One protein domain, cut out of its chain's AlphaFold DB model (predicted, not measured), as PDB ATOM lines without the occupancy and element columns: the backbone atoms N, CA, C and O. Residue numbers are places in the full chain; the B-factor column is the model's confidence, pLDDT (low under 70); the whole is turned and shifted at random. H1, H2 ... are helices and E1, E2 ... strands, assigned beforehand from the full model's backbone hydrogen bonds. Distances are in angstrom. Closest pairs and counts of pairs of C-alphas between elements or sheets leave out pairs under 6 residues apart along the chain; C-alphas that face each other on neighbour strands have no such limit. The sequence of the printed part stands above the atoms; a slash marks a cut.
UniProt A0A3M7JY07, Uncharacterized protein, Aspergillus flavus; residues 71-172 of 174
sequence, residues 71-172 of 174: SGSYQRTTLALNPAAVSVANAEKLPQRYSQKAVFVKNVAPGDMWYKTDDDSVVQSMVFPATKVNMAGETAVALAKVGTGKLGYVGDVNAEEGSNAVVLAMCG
ATOM      1  N   SER A  71      28.908  32.695  20.868       88.25
ATOM      2  CA  SER A  71      29.288  32.570  19.457       88.25
ATOM      3  C   SER A  71      30.591  33.335  19.174       88.25
ATOM      4  O   SER A  71      30.687  34.552  19.367       88.25
ATOM      5  N   GLY A  72      31.595  32.597  18.713       91.44
ATOM      6  CA  GLY A  72      32.914  33.081  18.334       91.44
ATOM      7  C   GLY A  72      33.047  33.383  16.845       91.44
ATOM      8  O   GLY A  72      32.078  33.739  16.165       91.44
ATOM      9  N   SER A  73      34.278  33.289  16.345       93.88
ATOM     10  CA  SER A  73      34.583  33.460  14.923       93.88
ATOM     11  C   SER A  73      33.904  32.408  14.029       93.88
ATOM     12  O   SER A  73      33.494  31.343  14.479       93.88
ATOM     13  N   TYR A  74      33.752  32.709  12.737       94.81
ATOM     14  CA  TYR A  74      33.262  31.754  11.738       94.81
ATOM     15  C   TYR A  74      34.226  31.714  10.562       94.81
ATOM     16  O   TYR A  74      34.322  32.676   9.798       94.81
ATOM     17  N   GLN A  75      34.967  30.617  10.438       94.75
ATOM     18  CA  GLN A  75      36.063  30.512   9.478       94.75
ATOM     19  C   GLN A  75      36.462  29.062   9.222       94.75
ATOM     20  O   GLN A  75      36.132  28.161   9.990       94.75
ATOM     21  N   ARG A  76      37.206  28.851   8.131       97.06
ATOM     22  CA  ARG A  76      37.953  27.613   7.917       97.06
ATOM     23  C   ARG A  76      39.394  27.803   8.360       97.06
ATOM     24  O   ARG A  76      40.033  28.771   7.947       97.06
ATOM     25  N   THR A  77      39.900  26.882   9.169       97.19
ATOM     26  CA  THR A  77      41.306  26.847   9.583       97.19
ATOM     27  C   THR A  77      41.711  25.436  10.008       97.19
ATOM     28  O   THR A  77      40.854  24.585  10.244       97.19
ATOM     29  N   THR A  78      43.019  25.195  10.101       97.38
ATOM     30  CA  THR A  78      43.564  23.981  10.722       97.38
ATOM     31  C   THR A  78      43.639  24.189  12.222       97.38
ATOM     32  O   THR A  78      44.222  25.175  12.670       97.38
ATOM     33  N   LEU A  79      43.062  23.266  12.981       97.38
ATOM     34  CA  LEU A  79      43.108  23.257  14.437       97.38
ATOM     35  C   LEU A  79      44.043  22.161  14.921       97.38
ATOM     36  O   LEU A  79      44.164  21.122  14.272       97.38
ATOM     37  N   ALA A  80      44.654  22.390  16.076       97.56
ATOM     38  CA  ALA A  80      45.480  21.421  16.772       97.56
ATOM     39  C   ALA A  80      44.734  20.836  17.971       97.56
ATOM     40  O   ALA A  80      44.026  21.550  18.694       97.56
ATOM     41  N   LEU A  81      44.916  19.533  18.179       98.06
ATOM     42  CA  LEU A  81      44.456  18.836  19.368       98.06
ATOM     43  C   LEU A  81      45.130  19.446  20.604       98.06
ATOM     44  O   LEU A  81      46.331  19.716  20.620       98.06
ATOM     45  N   ASN A  82      44.352  19.650  21.659       97.19
ATOM     46  CA  ASN A  82      44.842  20.044  22.967       97.19
ATOM     47  C   ASN A  82      44.999  18.788  23.840       97.19
ATOM     48  O   ASN A  82      44.022  18.365  24.465       97.19
ATOM     49  N   PRO A  83      46.199  18.186  23.925       96.12
ATOM     50  CA  PRO A  83      46.392  16.930  24.650       96.12
ATOM     51  C   PRO A  83      46.077  17.056  26.146       96.12
ATOM     52  O   PRO A  83      45.705  16.077  26.776       96.12
ATOM     53  N   ALA A  84      46.161  18.265  26.712       95.75
ATOM     54  CA  ALA A  84      45.818  18.521  28.110       95.75
ATOM     55  C   ALA A  84      44.302  18.487  28.400       95.75
ATOM     56  O   ALA A  84      43.915  18.410  29.563       95.75
ATOM     57  N   ALA A  85      43.449  18.564  27.371       96.44
ATOM     58  CA  ALA A  85      41.986  18.557  27.497       96.44
ATOM     59  C   ALA A  85      41.350  17.186  27.199       96.44
ATOM     60  O   ALA A  85      40.137  17.010  27.340       96.44
ATOM     61  N   VAL A  86      42.151  16.206  26.775       96.25
ATOM     62  CA  VAL A  86      41.693  14.861  26.405       96.25
ATOM     63  C   VAL A  86      42.415  13.795  27.225       96.25
ATOM     64  O   VAL A  86      43.479  14.029  27.789       96.25
ATOM     65  N   SER A  87      41.835  12.597  27.312       94.62
ATOM     66  CA  SER A  87      42.544  11.447  27.881       94.62
ATOM     67  C   SER A  87      43.689  11.013  26.964       94.62
ATOM     68  O   SER A  87      43.613  11.201  25.750       94.62
ATOM     69  N   VAL A  88      44.712  10.358  27.523       94.38
ATOM     70  CA  VAL A  88      45.839   9.799  26.747       94.38
ATOM     71  C   VAL A  88      45.342   8.860  25.642       94.38
ATOM     72  O   VAL A  88      45.727   9.011  24.490       94.38
ATOM     73  N   ALA A  89      44.396   7.970  25.962       94.19
ATOM     74  CA  ALA A  89      43.812   7.047  24.989       94.19
ATOM     75  C   ALA A  89      43.104   7.763  23.823       94.19
ATOM     76  O   ALA A  89      43.212   7.331  22.678       94.19
ATOM     77  N   ASN A  90      42.399   8.870  24.089       95.75
ATOM     78  CA  ASN A  90      41.808   9.676  23.021       95.75
ATOM     79  C   ASN A  90      42.889  10.432  22.242       95.75
ATOM     80  O   ASN A  90      42.785  10.538  21.025       95.75
ATOM     81  N   ALA A  91      43.923  10.938  22.919       96.00
ATOM     82  CA  ALA A  91      45.005  11.681  22.285       96.00
ATOM     83  C   ALA A  91      45.768  10.851  21.244       96.00
ATOM     84  O   ALA A  91      46.199  11.406  20.241       96.00
ATOM     85  N   GLU A  92      45.895   9.540  21.453       95.44
ATOM     86  CA  GLU A  92      46.550   8.620  20.514       95.44
ATOM     87  C   GLU A  92      45.707   8.319  19.265       95.44
ATOM     88  O   GLU A  92      46.258   8.053  18.199       95.44
ATOM     89  N   LYS A  93      44.375   8.356  19.386       95.81
ATOM     90  CA  LYS A  93      43.446   7.981  18.305       95.81
ATOM     91  C   LYS A  93      42.917   9.174  17.514       95.81
ATOM     92  O   LYS A  93      42.500   9.025  16.368       95.81
ATOM     93  N   LEU A  94      42.877  10.346  18.139       97.56
ATOM     94  CA  LEU A  94      42.371  11.566  17.531       97.56
ATOM     95  C   LEU A  94      43.412  12.198  16.589       97.56
ATOM     96  O   LEU A  94      44.616  12.148  16.863       97.56
ATOM     97  N   PRO A  95      42.972  12.835  15.485       97.62
ATOM     98  CA  PRO A  95      43.884  13.536  14.593       97.62
ATOM     99  C   PRO A  95      44.592  14.666  15.342       97.62
ATOM    100  O   PRO A  95      43.953  15.533  15.928       97.62
ATOM    101  N   GLN A  96      45.924  14.704  15.288       97.88
ATOM    102  CA  GLN A  96      46.684  15.747  15.990       97.88
ATOM    103  C   GLN A  96      46.392  17.143  15.438       97.88
ATOM    104  O   GLN A  96      46.396  18.122  16.183       97.88
ATOM    105  N   ARG A  97      46.129  17.235  14.130       97.69
ATOM    106  CA  ARG A  97      45.723  18.462  13.448       97.69
ATOM    107  C   ARG A  97      44.773  18.126  12.309       97.69
ATOM    108  O   ARG A  97      44.999  17.147  11.602       97.69
ATOM    109  N   TYR A  98      43.745  18.942  12.099       98.06
ATOM    110  CA  TYR A  98      42.890  18.836  10.913       98.06
ATOM    111  C   TYR A  98      42.212  20.168  10.574       98.06
ATOM    112  O   TYR A  98      42.046  21.037  11.433       98.06
ATOM    113  N   SER A  99      41.850  20.344   9.301       97.44
ATOM    114  CA  SER A  99      41.106  21.518   8.830       97.44
ATOM    115  C   SER A  99      39.607  21.308   8.979       97.44
ATOM    116  O   SER A  99      39.090  20.264   8.589       97.44
ATOM    117  N   GLN A 100      38.908  22.328   9.477       97.56
ATOM    118  CA  GLN A 100      37.450  22.386   9.436       97.56
ATOM    119  C   GLN A 100      36.939  23.796   9.182       97.56
ATOM    120  O   GLN A 100      37.600  24.780   9.528       97.56
ATOM    121  N   LYS A 101      35.752  23.897   8.572       96.88
ATOM    122  CA  LYS A 101      34.989  25.146   8.521       96.88
ATOM    123  C   LYS A 101      34.023  25.144   9.689       96.88
ATOM    124  O   LYS A 101      33.115  24.325   9.710       96.88
ATOM    125  N   ALA A 102      34.203  26.062  10.628       96.50
ATOM    126  CA  ALA A 102      33.479  26.002  11.883       96.50
ATOM    127  C   ALA A 102      33.008  27.360  12.380       96.50
ATOM    128  O   ALA A 102      33.641  28.392  12.133       96.50
ATOM    129  N   VAL A 103      31.895  27.331  13.113       95.69
ATOM    130  CA  VAL A 103      31.557  28.369  14.086       95.69
ATOM    131  C   VAL A 103      32.320  28.045  15.367       95.69
ATOM    132  O   VAL A 103      32.278  26.926  15.857       95.69
ATOM    133  N   PHE A 104      33.059  29.006  15.894       95.69
ATOM    134  CA  PHE A 104      33.789  28.854  17.140       95.69
ATOM    135  C   PHE A 104      32.879  29.217  18.309       95.69
ATOM    136  O   PHE A 104      31.878  29.923  18.157       95.69
ATOM    137  N   VAL A 105      33.262  28.763  19.491       93.31
ATOM    138  CA  VAL A 105      32.651  29.105  20.767       93.31
ATOM    139  C   VAL A 105      33.692  29.761  21.672       93.31
ATOM    140  O   VAL A 105      34.820  29.283  21.785       93.31
ATOM    141  N   LYS A 106      33.311  30.881  22.284       92.50
ATOM    142  CA  LYS A 106      34.094  31.689  23.227       92.50
ATOM    143  C   LYS A 106      33.798  31.310  24.672       92.50
ATOM    144  O   LYS A 106      32.820  30.620  24.939       92.50
ATOM    145  N   ASN A 107      34.613  31.820  25.598       90.69
ATOM    146  CA  ASN A 107      34.483  31.620  27.049       90.69
ATOM    147  C   ASN A 107      34.546  30.137  27.459       90.69
ATOM    148  O   ASN A 107      33.967  29.724  28.465       90.69
ATOM    149  N   VAL A 108      35.248  29.323  26.669       91.81
ATOM    150  CA  VAL A 108      35.505  27.919  26.992       91.81
ATOM    151  C   VAL A 108      36.736  27.842  27.885       91.81
ATOM    152  O   VAL A 108      37.771  28.435  27.571       91.81
ATOM    153  N   ALA A 109      36.642  27.113  28.998       92.12
ATOM    154  CA  ALA A 109      37.795  26.881  29.857       92.12
ATOM    155  C   ALA A 109      38.887  26.132  29.067       92.12
ATOM    156  O   ALA A 109      38.561  25.193  28.341       92.12
ATOM    157  N   PRO A 110      40.185  26.462  29.217       93.81
ATOM    158  CA  PRO A 110      41.249  25.810  28.447       93.81
ATOM    159  C   PRO A 110      41.284  24.276  28.556       93.81
ATOM    160  O   PRO A 110      41.691  23.611  27.606       93.81
ATOM    161  N   GLY A 111      40.848  23.715  29.690       95.12
ATOM    162  CA  GLY A 111      40.732  22.267  29.905       95.12
ATOM    163  C   GLY A 111      39.547  21.603  29.194       95.12
ATOM    164  O   GLY A 111      39.552  20.389  29.036       95.12
ATOM    165  N   ASP A 112      38.577  22.386  28.719       95.25
ATOM    166  CA  ASP A 112      37.413  21.900  27.970       95.25
ATOM    167  C   ASP A 112      37.603  22.068  26.451       95.25
ATOM    168  O   ASP A 112      36.824  21.533  25.666       95.25
ATOM    169  N   MET A 113      38.630  22.804  26.008       96.69
ATOM    170  CA  MET A 113      38.933  23.045  24.594       96.69
ATOM    171  C   MET A 113      39.694  21.859  23.996       96.69
ATOM    172  O   MET A 113      40.906  21.768  24.174       96.69
ATOM    173  N   TRP A 114      39.022  20.974  23.261       97.75
ATOM    174  CA  TRP A 114      39.659  19.811  22.631       97.75
ATOM    175  C   TRP A 114      40.488  20.186  21.403       97.75
ATOM    176  O   TRP A 114      41.584  19.659  21.247       97.75
ATOM    177  N   TYR A 115      40.005  21.104  20.559       97.75
ATOM    178  CA  TYR A 115      40.743  21.575  19.379       97.75
ATOM    179  C   TYR A 115      40.790  23.090  19.312       97.75
ATOM    180  O   TYR A 115      39.760  23.761  19.225       97.75
ATOM    181  N   LYS A 116      41.993  23.645  19.306       95.31
ATOM    182  CA  LYS A 116      42.222  25.091  19.318       95.31
ATOM    183  C   LYS A 116      43.100  25.506  18.151       95.31
ATOM    184  O   LYS A 116      43.732  24.677  17.499       95.31
ATOM    185  N   THR A 117      43.095  26.799  17.870       96.12
ATOM    186  CA  THR A 117      44.097  27.361  16.972       96.12
ATOM    187  C   THR A 117      45.470  27.326  17.644       96.12
ATOM    188  O   THR A 117      45.565  27.371  18.873       96.12
ATOM    189  N   ASP A 118      46.518  27.190  16.840       94.44
ATOM    190  CA  ASP A 118      47.911  27.303  17.266       94.44
ATOM    191  C   ASP A 118      48.649  28.358  16.428       94.44
ATOM    192  O   ASP A 118      48.054  29.038  15.591       94.44
ATOM    193  N   ASP A 119      49.951  28.524  16.660       94.50
ATOM    194  CA  ASP A 119      50.751  29.556  15.986       94.50
ATOM    195  C   ASP A 119      50.823  29.378  14.466       94.50
ATOM    196  O   ASP A 119      51.099  30.336  13.739       94.50
ATOM    197  N   ASP A 120      50.526  28.184  13.958       94.88
ATOM    198  CA  ASP A 120      50.519  27.860  12.536       94.88
ATOM    199  C   ASP A 120      49.135  28.016  11.895       94.88
ATOM    200  O   ASP A 120      49.035  28.076  10.666       94.88
ATOM    201  N   SER A 121      48.073  28.110  12.695       96.12
ATOM    202  CA  SER A 121      46.706  28.262  12.207       96.12
ATOM    203  C   SER A 121      46.536  29.554  11.396       96.12
ATOM    204  O   SER A 121      46.878  30.664  11.815       96.12
ATOM    205  N   VAL A 122      45.966  29.407  10.200       96.38
ATOM    206  CA  VAL A 122      45.631  30.508   9.286       96.38
ATOM    207  C   VAL A 122      44.215  30.348   8.745       96.38
ATOM    208  O   VAL A 122      43.722  29.224   8.615       96.38
ATOM    209  N   VAL A 123      43.556  31.457   8.403       95.69
ATOM    210  CA  VAL A 123      42.314  31.423   7.623       95.69
ATOM    211  C   VAL A 123      42.597  30.771   6.276       95.69
ATOM    212  O   VAL A 123      43.522  31.162   5.566       95.69
ATOM    213  N   GLN A 124      41.770  29.799   5.912       95.38
ATOM    214  CA  GLN A 124      41.831  29.107   4.633       95.38
ATOM    215  C   GLN A 124      40.680  29.589   3.743       95.38
ATOM    216  O   GLN A 124      39.507  29.488   4.110       95.38
ATOM    217  N   SER A 125      41.013  30.129   2.570       91.31
ATOM    218  CA  SER A 125      40.057  30.693   1.615       91.31
ATOM    219  C   SER A 125      40.554  30.515   0.181       91.31
ATOM    220  O   SER A 125      41.749  30.590  -0.074       91.31
ATOM    221  N   MET A 126      39.623  30.329  -0.758       89.12
ATOM    222  CA  MET A 126      39.923  30.288  -2.198       89.12
ATOM    223  C   MET A 126      40.062  31.682  -2.824       89.12
ATOM    224  O   MET A 126      40.500  31.804  -3.961       89.12
ATOM    225  N   VAL A 127      39.636  32.730  -2.113       93.06
ATOM    226  CA  VAL A 127      39.527  34.098  -2.653       93.06
ATOM    227  C   VAL A 127      40.253  35.147  -1.811       93.06
ATOM    228  O   VAL A 127      40.434  36.271  -2.265       93.06
ATOM    229  N   PHE A 128      40.665  34.800  -0.590       88.75
ATOM    230  CA  PHE A 128      41.367  35.701   0.322       88.75
ATOM    231  C   PHE A 128      42.725  35.109   0.703       88.75
ATOM    232  O   PHE A 128      42.826  33.887   0.829       88.75
ATOM    233  N   PRO A 129      43.755  35.948   0.908       91.62
ATOM    234  CA  PRO A 129      45.049  35.483   1.386       91.62
ATOM    235  C   PRO A 129      44.940  34.875   2.789       91.62
ATOM    236  O   PRO A 129      44.034  35.200   3.562       91.62
ATOM    237  N   ALA A 130      45.892  34.002   3.117       93.88
ATOM    238  CA  ALA A 130      45.998  33.408   4.439       93.88
ATOM    239  C   ALA A 130      46.361  34.472   5.487       93.88
ATOM    240  O   ALA A 130      47.366  35.171   5.354       93.88
ATOM    241  N   THR A 131      45.569  34.546   6.555       94.19
ATOM    242  CA  THR A 131      45.808  35.430   7.706       94.19
ATOM    243  C   THR A 131      45.930  34.579   8.958       94.19
ATOM    244  O   THR A 131      45.125  33.669   9.147       94.19
ATOM    245  N   LYS A 132      46.918  34.858   9.816       94.44
ATOM    246  CA  LYS A 132      47.104  34.147  11.089       94.44
ATOM    247  C   LYS A 132      45.852  34.240  11.957       94.44
ATOM    248  O   LYS A 132      45.270  35.313  12.102       94.44
ATOM    249  N   VAL A 133      45.473  33.111  12.544       89.31
ATOM    250  CA  VAL A 133      44.380  33.011  13.509       89.31
ATOM    251  C   VAL A 133      44.871  32.188  14.682       89.31
ATOM    252  O   VAL A 133      44.860  30.974  14.620       89.31
ATOM    253  N   ASN A 134      45.322  32.862  15.733       87.69
ATOM    254  CA  ASN A 134      45.585  32.256  17.035       87.69
ATOM    255  C   ASN A 134      44.816  33.084  18.070       87.69
ATOM    256  O   ASN A 134      45.329  34.056  18.626       87.69
ATOM    257  N   MET A 135      43.523  32.786  18.206       80.50
ATOM    258  CA  MET A 135      42.635  33.522  19.103       80.50
ATOM    259  C   MET A 135      42.487  32.757  20.412       80.50
ATOM    260  O   MET A 135      41.859  31.701  20.470       80.50
ATOM    261  N   ALA A 136      43.056  33.319  21.476       83.50
ATOM    262  CA  ALA A 136      42.872  32.803  22.821       83.50
ATOM    263  C   ALA A 136      41.398  32.908  23.248       83.50
ATOM    264  O   ALA A 136      40.712  33.882  22.940       83.50
ATOM    265  N   GLY A 137      40.926  31.915  24.001       83.31
ATOM    266  CA  GLY A 137      39.588  31.940  24.594       83.31
ATOM    267  C   GLY A 137      38.444  31.545  23.657       83.31
ATOM    268  O   GLY A 137      37.297  31.570  24.100       83.31
ATOM    269  N   GLU A 138      38.726  31.124  22.417       93.19
ATOM    270  CA  GLU A 138      37.751  30.435  21.565       93.19
ATOM    271  C   GLU A 138      38.265  29.113  20.975       93.19
ATOM    272  O   GLU A 138      39.464  28.880  20.830       93.19
ATOM    273  N   THR A 139      37.336  28.215  20.659       96.44
ATOM    274  CA  THR A 139      37.608  26.874  20.127       96.44
ATOM    275  C   THR A 139      36.485  26.441  19.187       96.44
ATOM    276  O   THR A 139      35.357  26.902  19.329       96.44
ATOM    277  N   ALA A 140      36.769  25.558  18.228       95.88
ATOM    278  CA  ALA A 140      35.720  24.932  17.420       95.88
ATOM    279  C   ALA A 140      35.204  23.619  18.028       95.88
ATOM    280  O   ALA A 140      34.164  23.122  17.605       95.88
ATOM    281  N   VAL A 141      35.930  23.040  18.990       97.69
ATOM    282  CA  VAL A 141      35.586  21.754  19.596       97.69
ATOM    283  C   VAL A 141      35.786  21.830  21.100       97.69
ATOM    284  O   VAL A 141      36.918  21.940  21.576       97.69
ATOM    285  N   ALA A 142      34.693  21.707  21.844       96.06
ATOM    286  CA  ALA A 142      34.704  21.781  23.296       96.06
ATOM    287  C   ALA A 142      33.940  20.616  23.930       96.06
ATOM    288  O   ALA A 142      32.940  20.157  23.383       96.06
ATOM    289  N   LEU A 143      34.380  20.161  25.101       95.06
ATOM    290  CA  LEU A 143      33.648  19.206  25.930       95.06
ATOM    291  C   LEU A 143      33.744  19.634  27.392       95.06
ATOM    292  O   LEU A 143      34.784  19.459  28.017       95.06
ATOM    293  N   ALA A 144      32.649  20.155  27.939       91.56
ATOM    294  CA  ALA A 144      32.584  20.583  29.333       91.56
ATOM    295  C   ALA A 144      31.781  19.600  30.184       91.56
ATOM    296  O   ALA A 144      30.826  18.974  29.714       91.56
ATOM    297  N   LYS A 145      32.123  19.495  31.469       88.56
ATOM    298  CA  LYS A 145      31.287  18.797  32.454       88.56
ATOM    299  C   LYS A 145      30.062  19.650  32.788       88.56
ATOM    300  O   LYS A 145      30.197  20.811  33.162       88.56
ATOM    301  N   VAL A 146      28.874  19.055  32.717       82.44
ATOM    302  CA  VAL A 146      27.606  19.701  33.085       82.44
ATOM    303  C   VAL A 146      26.821  18.747  33.977       82.44
ATOM    304  O   VAL A 146      26.406  17.674  33.539       82.44
ATOM    305  N   GLY A 147      26.627  19.124  35.243       80.19
ATOM    306  CA  GLY A 147      26.021  18.242  36.240       80.19
ATOM    307  C   GLY A 147      26.816  16.938  36.393       80.19
ATOM    308  O   GLY A 147      28.020  16.956  36.663       80.19
ATOM    309  N   THR A 148      26.141  15.804  36.205       80.44
ATOM    310  CA  THR A 148      26.749  14.460  36.195       80.44
ATOM    311  C   THR A 148      27.232  14.020  34.810       80.44
ATOM    312  O   THR A 148      27.929  13.013  34.705       80.44
ATOM    313  N   GLY A 149      26.886  14.768  33.759       83.56
ATOM    314  CA  GLY A 149      27.203  14.456  32.370       83.56
ATOM    315  C   GLY A 149      28.242  15.393  31.758       83.56
ATOM    316  O   GLY A 149      28.993  16.094  32.445       83.56
ATOM    317  N   LYS A 150      28.282  15.395  30.425       86.94
ATOM    318  CA  LYS A 150      29.130  16.277  29.621       86.94
ATOM    319  C   LYS A 150      28.307  16.903  28.499       86.94
ATOM    320  O   LYS A 150      27.390  16.262  27.990       86.94
ATOM    321  N   LEU A 151      28.656  18.121  28.105       89.56
ATOM    322  CA  LEU A 151      28.128  18.779  26.915       89.56
ATOM    323  C   LEU A 151      29.267  18.982  25.916       89.56
ATOM    324  O   LEU A 151      30.233  19.688  26.208       89.56
ATOM    325  N   GLY A 152      29.142  18.335  24.757       92.19
ATOM    326  CA  GLY A 152      30.063  18.470  23.634       92.19
ATOM    327  C   GLY A 152      29.566  19.497  22.622       92.19
ATOM    328  O   GLY A 152      28.373  19.559  22.333       92.19
ATOM    329  N   TYR A 153      30.486  20.279  22.070       94.62
ATOM    330  CA  TYR A 153      30.261  21.178  20.947       94.62
ATOM    331  C   TYR A 153      31.270  20.872  19.847       94.62
ATOM    332  O   TYR A 153      32.472  20.813  20.107       94.62
ATOM    333  N   VAL A 154      30.769  20.712  18.624       96.81
ATOM    334  CA  VAL A 154      31.562  20.626  17.396       96.81
ATOM    335  C   VAL A 154      30.982  21.656  16.437       96.81
ATOM    336  O   VAL A 154      29.842  21.532  15.997       96.81
ATOM    337  N   GLY A 155      31.754  22.701  16.166       95.94
ATOM    338  CA  GLY A 155      31.327  23.840  15.359       95.94
ATOM    339  C   GLY A 155      31.358  23.607  13.853       95.94
ATOM    340  O   GLY A 155      30.974  24.505  13.104       95.94
ATOM    341  N   ASP A 156      31.852  22.447  13.420       96.56
ATOM    342  CA  ASP A 156      32.003  22.067  12.020       96.56
ATOM    343  C   ASP A 156      30.666  22.113  11.274       96.56
ATOM    344  O   ASP A 156      29.709  21.426  11.628       96.56
ATOM    345  N   VAL A 157      30.605  22.914  10.212       94.19
ATOM    346  CA  VAL A 157      29.396  23.056   9.388       94.19
ATOM    347  C   VAL A 157      29.384  22.123   8.177       94.19
ATOM    348  O   VAL A 157      28.387  22.075   7.461       94.19
ATOM    349  N   ASN A 158      30.484  21.405   7.935       93.69
ATOM    350  CA  ASN A 158      30.689  20.576   6.750       93.69
ATOM    351  C   ASN A 158      30.854  19.079   7.053       93.69
ATOM    352  O   ASN A 158      30.935  18.305   6.103       93.69
ATOM    353  N   ALA A 159      30.885  18.678   8.329       90.06
ATOM    354  CA  ALA A 159      31.113  17.292   8.751       90.06
ATOM    355  C   ALA A 159      32.402  16.694   8.153       90.06
ATOM    356  O   ALA A 159      32.399  15.636   7.523       90.06
ATOM    357  N   GLU A 160      33.513  17.406   8.329       94.50
ATOM    358  CA  GLU A 160      34.833  16.975   7.878       94.50
ATOM    359  C   GLU A 160      35.243  15.670   8.582       94.50
ATOM    360  O   GLU A 160      34.874  15.417   9.730       94.50
ATOM    361  N   GLU A 161      36.057  14.845   7.923       92.62
ATOM    362  CA  GLU A 161      36.416  13.503   8.409       92.62
ATOM    363  C   GLU A 161      36.994  13.507   9.837       92.62
ATOM    364  O   GLU A 161      36.612  12.681  10.669       92.62
ATOM    365  N   GLY A 162      37.847  14.485  10.162       93.19
ATOM    366  CA  GLY A 162      38.403  14.635  11.511       93.19
ATOM    367  C   GLY A 162      37.334  14.862  12.585       93.19
ATOM    368  O   GLY A 162      37.455  14.343  13.695       93.19
ATOM    369  N   SER A 163      36.243  15.556  12.251       95.19
ATOM    370  CA  SER A 163      35.126  15.800  13.168       95.19
ATOM    371  C   SER A 163      34.331  14.528  13.474       95.19
ATOM    372  O   SER A 163      33.816  14.396  14.584       95.19
ATOM    373  N   ASN A 164      34.288  13.551  12.559       93.06
ATOM    374  CA  ASN A 164      33.642  12.258  12.821       93.06
ATOM    375  C   ASN A 164      34.343  11.511  13.963       93.06
ATOM    376  O   ASN A 164      33.686  11.055  14.899       93.06
ATOM    377  N   ALA A 165      35.679  11.449  13.930       93.69
ATOM    378  CA  ALA A 165      36.463  10.863  15.016       93.69
ATOM    379  C   ALA A 165      36.219  11.610  16.338       93.69
ATOM    380  O   ALA A 165      35.975  10.994  17.370       93.69
ATOM    381  N   VAL A 166      36.191  12.943  16.311       96.62
ATOM    382  CA  VAL A 166      35.903  13.755  17.504       96.62
ATOM    383  C   VAL A 166      34.555  13.404  18.135       96.62
ATOM    384  O   VAL A 166      34.495  13.190  19.347       96.62
ATOM    385  N   VAL A 167      33.489  13.308  17.336       94.56
ATOM    386  CA  VAL A 167      32.149  12.960  17.835       94.56
ATOM    387  C   VAL A 167      32.148  11.564  18.464       94.56
ATOM    388  O   VAL A 167      31.652  11.402  19.579       94.56
ATOM    389  N   LEU A 168      32.773  10.574  17.817       93.06
ATOM    390  CA  LEU A 168      32.894   9.222  18.374       93.06
ATOM    391  C   LEU A 168      33.659   9.215  19.710       93.06
ATOM    392  O   LEU A 168      33.218   8.567  20.659       93.06
ATOM    393  N   ALA A 169      34.741   9.990  19.836       94.94
ATOM    394  CA  ALA A 169      35.496  10.119  21.090       94.94
ATOM    395  C   ALA A 169      34.671  10.780  22.198       94.94
ATOM    396  O   ALA A 169      34.728  10.337  23.347       94.94
ATOM    397  N   MET A 170      33.898  11.823  21.880       94.19
ATOM    398  CA  MET A 170      33.005  12.470  22.849       94.19
ATOM    399  C   MET A 170      31.927  11.506  23.360       94.19
ATOM    400  O   MET A 170      31.569  11.560  24.537       94.19
ATOM    401  N   CYS A 171      31.465  10.593  22.503       90.19
ATOM    402  CA  CYS A 171      30.524   9.529  22.852       90.19
ATOM    403  C   CYS A 171      31.172   8.320  23.554       90.19
ATOM    404  O   CYS A 171      30.449   7.424  23.981       90.19
ATOM    405  N   GLY A 172      32.503   8.276  23.690       90.38
ATOM    406  CA  GLY A 172      33.216   7.139  24.284       90.38
ATOM    407  C   GLY A 172      33.264   5.895  23.389       90.38
ATOM    408  O   GLY A 172      33.323   4.782  23.902       90.38
TER     409      GLY A 172
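What this domain is: This is residues 71 to 172 of the 174 residues of an uncharacterized protein of Aspergillus flavus (UniProt A0A3M7JY07). The core is one strongly twisted sheet of five strands, curled like part of a barrel and folded back so that E2 and E1 face E4 and E5, with E3 as the hinge; the helix H2 packs on it near both edge strands, E5 and E2. The small helix H1 lies off the sheet, and the long link of residues 117 to 140 and the E4 and E5 hairpin reach to opposite ends of the longest axis. The printed part has 102 residues, with E1, H1, E2, E3, E4, E5 and H2 along it; the sheet's order is E2, E1, E3, E4, E5, antiparallel throughout, and the class is mixed, helices and strands. The whole is compact, with a radius of gyration of the C-alphas of 13.0 A, yet elongated, with spans of 44 by 26 by 23 A.

How they stand to each other: Start with E1, residues 71 to 81, which bends by 104 degrees at residue 76. Beside it find its antiparallel neighbour E2, residues 97 to 106, which bends by 95 degrees at residue 101; N 72 and O 104 are 2.7 A apart. E3, residues 113 to 116, pairs with E1 at N 80 and O 116, 2.8 A. E3 forms a hairpin with E4, residues 141 to 146, at N 114 and O 141, 2.9 A. E4 forms another with E5, residues 149 to 154, at N 151 and O 144, 2.8 A. E3, E4 and E5 are a meander, each strand the antiparallel neighbour of the one before. Look next at H2, residues 161 to 170: it is on the sheet at a height of 8.1 A, over E4, and runs along the strands, at 12 degrees to E4 on the local plane. Its closest C-alphas to E2 are Gly 162 and Tyr 98, 6.2 A apart. H1, residues 88 to 93, is not on the sheet; it is close to H2 but not clearly touching, with the closest C-alphas, those of Asn 90 and Ala 169, 6.6 A apart. O i to N i+4 pairs are within hydrogen-bond range in 1 of 2 for H1 and 5 of 6 for H2.

Where its parts are: Find C-alpha 71 at (29.288, 32.570, 19.457), where E1 begins its 20.5 A. H1 has six residues. E2 spans 20.1 A, and E3 has four residues. E4 spans 15.8 A from C-alpha 141 at (35.586, 21.754, 19.596), and E5 spans 16.8 A. H2 covers 14.9 A and ends at C-alpha 170, (33.005, 12.470, 22.849).

The domain as a whole: The C-alphas of Val 127 and Thr 148, 45.4 A apart, are the two farthest apart. The link E3 to E4 is long, 24 residues; within it, residues 138 to 139 pair with residues 105 to 106 of E2. The printed part has no cut, and no printed residue is under 70 in pLDDT.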